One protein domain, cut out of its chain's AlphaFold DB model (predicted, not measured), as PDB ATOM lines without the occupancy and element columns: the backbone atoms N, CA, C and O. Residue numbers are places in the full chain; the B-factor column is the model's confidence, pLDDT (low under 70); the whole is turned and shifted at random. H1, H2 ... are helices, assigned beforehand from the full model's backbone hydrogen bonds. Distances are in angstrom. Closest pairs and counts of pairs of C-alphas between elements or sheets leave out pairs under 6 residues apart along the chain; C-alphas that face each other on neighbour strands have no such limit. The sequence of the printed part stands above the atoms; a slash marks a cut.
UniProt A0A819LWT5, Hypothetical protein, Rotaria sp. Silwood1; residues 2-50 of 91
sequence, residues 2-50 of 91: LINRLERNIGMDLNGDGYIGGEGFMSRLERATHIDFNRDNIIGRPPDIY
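What this domain is: This is residues 2 to 50 of the 91 residues of the protein "Hypothetical protein" of Rotaria sp. Silwood1 (UniProt A0A819LWT5). There is little regular structure here: two short helices, H1 and then H2, stand well separated in the two halves of an elongated shape, with long loops between and around them. The long link from H1 to H2, residues 11 to 24, runs as a single open loop between the two helices, and after H2 the last stretch, residues 34 to 50, folds back toward the middle. The printed part has 49 residues, with no named strand; the class is all helix, though the named elements hold only 18 residues. It is only just compact, close to loose, with a radius of gyration of the C-alphas of 11.1 A and spans of 30 by 19 by 15 A.

Where its parts are: Find C-alpha 2 at (184.503, 228.471, 202.683); from there H1, residues 2 to 10, runs 12.6 A. H2, residues 25 to 33, runs 12.2 A to C-alpha 33 at (210.781, 230.620, 214.157).

How they stand to each other: H1 and H2 are apart, joined by a long link of 14 residues. In both, every O i to N i+4 pair is within hydrogen-bond range.

The domain as a whole: The C-alphas farthest apart, those of Ile 10 and Thr 33, are 31.0 A apart. The printed part has no cut. Look for pLDDT under 70 at residues 11, 18 and 44 to 50.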
ATOM      1  N   LEU A   2     185.381 229.474 203.311       86.38
ATOM      2  CA  LEU A   2     184.503 228.471 202.683       86.38
ATOM      3  C   LEU A   2     185.310 227.376 201.967       86.38
ATOM      4  O   LEU A   2     185.078 226.196 202.212       86.38
ATOM      5  N   ILE A   3     186.304 227.777 201.167       82.38
ATOM      6  CA  ILE A   3     187.166 226.844 200.433       82.38
ATOM      7  C   ILE A   3     187.940 225.919 201.383       82.38
ATOM      8  O   ILE A   3     187.819 224.710 201.276       82.38
ATOM      9  N   ASN A   4     188.520 226.459 202.456       78.69
ATOM     10  CA  ASN A   4     189.196 225.693 203.514       78.69
ATOM     11  C   ASN A   4     188.288 224.693 204.251       78.69
ATOM     12  O   ASN A   4     188.737 223.709 204.839       78.69
ATOM     13  N   ARG A   5     186.984 224.961 204.339       80.62
ATOM     14  CA  ARG A   5     186.044 223.981 204.898       80.62
ATOM     15  C   ARG A   5     185.782 222.865 203.889       80.62
ATOM     16  O   ARG A   5     185.708 221.709 204.288       80.62
ATOM     17  N   LEU A   6     185.652 223.214 202.613       78.62
ATOM     18  CA  LEU A   6     185.442 222.252 201.541       78.62
ATOM     19  C   LEU A   6     186.661 221.341 201.353       78.62
ATOM     20  O   LEU A   6     186.486 220.129 201.349       78.62
ATOM     21  N   GLU A   7     187.869 221.904 201.325       79.12
ATOM     22  CA  GLU A   7     189.144 221.176 201.272       79.12
ATOM     23  C   GLU A   7     189.228 220.112 202.369       79.12
ATOM     24  O   GLU A   7     189.548 218.966 202.081       79.12
ATOM     25  N   ARG A   8     188.861 220.444 203.618       77.31
ATOM     26  CA  ARG A   8     188.841 219.480 204.737       77.31
ATOM     27  C   ARG A   8     187.823 218.362 204.564       77.31
ATOM     28  O   ARG A   8     188.083 217.245 204.993       77.31
ATOM     29  N   ASN A   9     186.667 218.666 203.981       79.69
ATOM     30  CA  ASN A   9     185.604 217.682 203.797       79.69
ATOM     31  C   ASN A   9     185.935 216.676 202.693       79.69
ATOM     32  O   ASN A   9     185.608 215.502 202.825       79.69
ATOM     33  N   ILE A  10     186.550 217.137 201.605       76.75
ATOM     34  CA  ILE A  10     186.901 216.287 200.458       76.75
ATOM     35  C   ILE A  10     188.337 215.767 200.534       76.75
ATOM     36  O   ILE A  10     188.724 214.922 199.734       76.75
ATOM     37  N   GLY A  11     189.123 216.306 201.467       66.31
ATOM     38  CA  GLY A  11     190.538 216.038 201.608       66.31
ATOM     39  C   GLY A  11     191.303 216.325 200.323       66.31
ATOM     40  O   GLY A  11     192.024 215.436 199.914       66.31
ATOM     41  N   MET A  12     191.131 217.489 199.679       74.31
ATOM     42  CA  MET A  12     191.903 217.950 198.503       74.31
ATOM     43  C   MET A  12     192.230 219.436 198.625       74.31
ATOM     44  O   MET A  12     191.386 220.195 199.096       74.31
ATOM     45  N   ASP A  13     193.423 219.842 198.185       72.88
ATOM     46  CA  ASP A  13     193.796 221.252 198.028       72.88
ATOM     47  C   ASP A  13     193.146 221.807 196.753       72.88
ATOM     48  O   ASP A  13     193.474 221.410 195.636       72.88
ATOM     49  N   LEU A  14     192.172 222.697 196.935       78.06
ATOM     50  CA  LEU A  14     191.381 223.263 195.844       78.06
ATOM     51  C   LEU A  14     191.939 224.581 195.313       78.06
ATOM     52  O   LEU A  14     191.507 225.033 194.252       78.06
ATOM     53  N   ASN A  15     192.822 225.230 196.063       78.00
ATOM     54  CA  ASN A  15     193.271 226.586 195.777       78.00
ATOM     55  C   ASN A  15     194.767 226.644 195.403       78.00
ATOM     56  O   ASN A  15     195.218 227.673 194.899       78.00
ATOM     57  N   GLY A  16     195.503 225.542 195.586       71.56
ATOM     58  CA  GLY A  16     196.911 225.397 195.225       71.56
ATOM     59  C   GLY A  16     197.886 226.022 196.225       71.56
ATOM     60  O   GLY A  16     199.036 226.266 195.862       71.56
ATOM     61  N   ASP A  17     197.453 226.324 197.452       70.06
ATOM     62  CA  ASP A  17     198.302 226.875 198.518       70.06
ATOM     63  C   ASP A  17     199.134 225.803 199.245       70.06
ATOM     64  O   ASP A  17     199.998 226.130 200.067       70.06
ATOM     65  N   GLY A  18     198.908 224.531 198.905       68.19
ATOM     66  CA  GLY A  18     199.564 223.357 199.454       68.19
ATOM     67  C   GLY A  18     198.879 222.786 200.696       68.19
ATOM     68  O   GLY A  18     199.251 221.694 201.119       68.19
ATOM     69  N   TYR A  19     197.894 223.463 201.293       71.56
ATOM     70  CA  TYR A  19     197.250 223.067 202.543       71.56
ATOM     71  C   TYR A  19     195.816 222.573 202.333       71.56
ATOM     72  O   TYR A  19     194.935 223.308 201.899       71.56
ATOM     73  N   ILE A  20     195.507 221.364 202.815       70.69
ATOM     74  CA  ILE A  20     194.103 220.973 203.001       70.69
ATOM     75  C   ILE A  20     193.537 221.719 204.204       70.69
ATOM     76  O   ILE A  20     193.851 221.425 205.360       70.69
ATOM     77  N   GLY A  21     192.634 222.657 203.942       73.12
ATOM     78  CA  GLY A  21     191.952 223.390 204.995       73.12
ATOM     79  C   GLY A  21     192.674 224.632 205.472       73.12
ATOM     80  O   GLY A  21     192.282 225.197 206.500       73.12
ATOM     81  N   GLY A  22     193.654 225.095 204.700       73.56
ATOM     82  CA  GLY A  22     194.528 226.205 205.033       73.56
ATOM     83  C   GLY A  22     195.601 225.867 206.056       73.56
ATOM     84  O   GLY A  22     195.671 224.781 206.630       73.56
ATOM     85  N   GLU A  23     196.444 226.861 206.287       76.38
ATOM     86  CA  GLU A  23     197.663 226.680 207.048       76.38
ATOM     87  C   GLU A  23     197.431 226.344 208.531       76.38
ATOM     88  O   GLU A  23     196.787 227.083 209.295       76.38
ATOM     89  N   GLY A  24     198.034 225.234 208.960       73.75
ATOM     90  CA  GLY A  24     198.069 224.811 210.354       73.75
ATOM     91  C   GLY A  24     198.806 225.805 211.256       73.75
ATOM     92  O   GLY A  24     199.603 226.631 210.815       73.75
ATOM     93  N   PHE A  25     198.534 225.748 212.560       75.94
ATOM     94  CA  PHE A  25     199.287 226.545 213.534       75.94
ATOM     95  C   PHE A  25     200.781 226.185 213.527       75.94
ATOM     96  O   PHE A  25     201.612 227.086 213.571       75.94
ATOM     97  N   MET A  26     201.106 224.891 213.410       75.62
ATOM     98  CA  MET A  26     202.495 224.422 213.407       75.62
ATOM     99  C   MET A  26     203.275 224.961 212.210       75.62
ATOM    100  O   MET A  26     204.279 225.624 212.429       75.62
ATOM    101  N   SER A  27     202.756 224.843 210.984       73.88
ATOM    102  CA  SER A  27     203.424 225.401 209.798       73.88
ATOM    103  C   SER A  27     203.669 226.913 209.917       73.88
ATOM    104  O   SER A  27     204.755 227.392 209.594       73.88
ATOM    105  N   ARG A  28     202.721 227.678 210.484       77.50
ATOM    106  CA  ARG A  28     202.924 229.118 210.755       77.50
ATOM    107  C   ARG A  28     204.048 229.371 211.739       77.50
ATOM    108  O   ARG A  28     204.857 230.275 211.537       77.50
ATOM    109  N   LEU A  29     204.060 228.608 212.826       77.81
ATOM    110  CA  LEU A  29     205.035 228.762 213.892       77.81
ATOM    111  C   LEU A  29     206.438 228.367 213.414       77.81
ATOM    112  O   LEU A  29     207.402 229.065 213.717       77.81
ATOM    113  N   GLU A  30     206.547 227.318 212.605       82.19
ATOM    114  CA  GLU A  30     207.789 226.889 211.959       82.19
ATOM    115  C   GLU A  30     208.325 227.984 211.029       82.19
ATOM    116  O   GLU A  30     209.487 228.356 211.152       82.19
ATOM    117  N   ARG A  31     207.488 228.606 210.181       79.00
ATOM    118  CA  ARG A  31     207.922 229.745 209.338       79.00
ATOM    119  C   ARG A  31     208.381 230.949 210.144       79.00
ATOM    120  O   ARG A  31     209.322 231.630 209.752       79.00
ATOM    121  N   ALA A  32     207.705 231.229 211.254       81.06
ATOM    122  CA  ALA A  32     208.038 232.369 212.097       81.06
ATOM    123  C   ALA A  32     209.356 232.168 212.861       81.06
ATOM    124  O   ALA A  32     210.073 233.132 213.117       81.06
ATOM    125  N   THR A  33     209.669 230.929 213.243       83.12
ATOM    126  CA  THR A  33     210.781 230.620 214.157       83.12
ATOM    127  C   THR A  33     211.960 229.917 213.492       83.12
ATOM    128  O   THR A  33     213.041 229.901 214.071       83.12
ATOM    129  N   HIS A  34     211.780 229.356 212.294       79.94
ATOM    130  CA  HIS A  34     212.719 228.450 211.625       79.94
ATOM    131  C   HIS A  34     213.092 227.208 212.456       79.94
ATOM    132  O   HIS A  34     214.168 226.639 212.282       79.94
ATOM    133  N   ILE A  35     212.205 226.780 213.358       82.69
ATOM    134  CA  ILE A  35     212.343 225.556 214.151       82.69
ATOM    135  C   ILE A  35     211.321 224.553 213.640       82.69
ATOM    136  O   ILE A  35     210.145 224.886 213.579       82.69
ATOM    137  N   ASP A  36     211.769 223.340 213.323       76.31
ATOM    138  CA  ASP A  36     210.900 222.221 212.959       76.31
ATOM    139  C   ASP A  36     210.243 221.629 214.223       76.31
ATOM    140  O   ASP A  36     210.877 220.911 215.005       76.31
ATOM    141  N   PHE A  37     208.977 221.985 214.464       78.38
ATOM    142  CA  PHE A  37     208.231 221.545 215.647       78.38
ATOM    143  C   PHE A  37     207.616 220.159 215.469       78.38
ATOM    144  O   PHE A  37     207.388 219.464 216.465       78.38
ATOM    145  N   ASN A  38     207.331 219.762 214.230       72.50
ATOM    146  CA  ASN A  38     206.627 218.526 213.911       72.50
ATOM    147  C   ASN A  38     207.577 217.370 213.503       72.50
ATOM    148  O   ASN A  38     207.156 216.212 213.523       72.50
ATOM    149  N   ARG A  39     208.860 217.672 213.260       74.31
ATOM    150  CA  ARG A  39     209.957 216.765 212.879       74.31
ATOM    151  C   ARG A  39     209.810 216.116 211.501       74.31
ATOM    152  O   ARG A  39     210.238 214.973 211.322       74.31
ATOM    153  N   ASP A  40     209.232 216.816 210.535       73.25
ATOM    154  CA  ASP A  40     209.150 216.375 209.138       73.25
ATOM    155  C   ASP A  40     210.375 216.783 208.290       73.25
ATOM    156  O   ASP A  40     210.479 216.381 207.130       73.25
ATOM    157  N   ASN A  41     211.352 217.482 208.885       76.50
ATOM    158  CA  ASN A  41     212.526 218.091 208.249       76.50
ATOM    159  C   ASN A  41     212.192 219.209 207.249       76.50
ATOM    160  O   ASN A  41     213.009 219.520 206.373       76.50
ATOM    161  N   ILE A  42     211.022 219.836 207.364       74.50
ATOM    162  CA  ILE A  42     210.578 220.893 206.467       74.50
ATOM    163  C   ILE A  42     210.056 222.090 207.264       74.50
ATOM    164  O   ILE A  42     209.088 222.024 208.007       74.50
ATOM    165  N   ILE A  43     210.660 223.260 207.053       75.88
ATOM    166  CA  ILE A  43     210.208 224.480 207.726       75.88
ATOM    167  C   ILE A  43     208.956 225.021 207.043       75.88
ATOM    168  O   ILE A  43     209.032 225.617 205.964       75.88
ATOM    169  N   GLY A  44     207.805 224.879 207.703       62.72
ATOM    170  CA  GLY A  44     206.634 225.678 207.373       62.72
ATOM    171  C   GLY A  44     205.974 225.338 206.045       62.72
ATOM    172  O   GLY A  44     205.304 226.180 205.432       62.72
ATOM    173  N   ARG A  45     206.199 224.111 205.585       66.44
ATOM    174  CA  ARG A  45     205.446 223.526 204.487       66.44
ATOM    175  C   ARG A  45     204.116 223.017 205.053       66.44
ATOM    176  O   ARG A  45     204.004 222.750 206.256       66.44
ATOM    177  N   PRO A  46     203.079 222.917 204.217       54.97
ATOM    178  CA  PRO A  46     201.963 222.061 204.556       54.97
ATOM    179  C   PRO A  46     202.491 220.695 204.976       54.97
ATOM    180  O   PRO A  46     203.358 220.182 204.262       54.97
ATOM    181  N   PRO A  47     202.013 220.122 206.100       51.22
ATOM    182  CA  PRO A  47     202.297 218.729 206.394       51.22
ATOM    183  C   PRO A  47     201.862 217.973 205.151       51.22
ATOM    184  O   PRO A  47     200.686 218.061 204.781       51.22
ATOM    185  N   ASP A  48     202.832 217.370 204.455       50.25
ATOM    186  CA  ASP A  48     202.591 216.687 203.195       50.25
ATOM    187  C   ASP A  48     201.362 215.825 203.411       50.25
ATOM    188  O   ASP A  48     201.331 214.976 204.309       50.25
ATOM    189  N   ILE A  49     200.305 216.130 202.663       45.28
ATOM    190  CA  ILE A  49     199.083 215.360 202.736       45.28
ATOM    191  C   ILE A  49     199.491 213.990 202.247       45.28
ATOM    192  O   ILE A  49     199.685 213.733 201.061       45.28
ATOM    193  N   TYR A  50     199.686 213.140 203.235       39.72
ATOM    194  CA  TYR A  50     199.967 211.743 203.144       39.72
ATOM    195  C   TYR A  50     198.732 211.095 202.528       39.72
ATOM    196  O   TYR A  50     197.868 210.539 203.205       39.72
TER     197      TYR A  50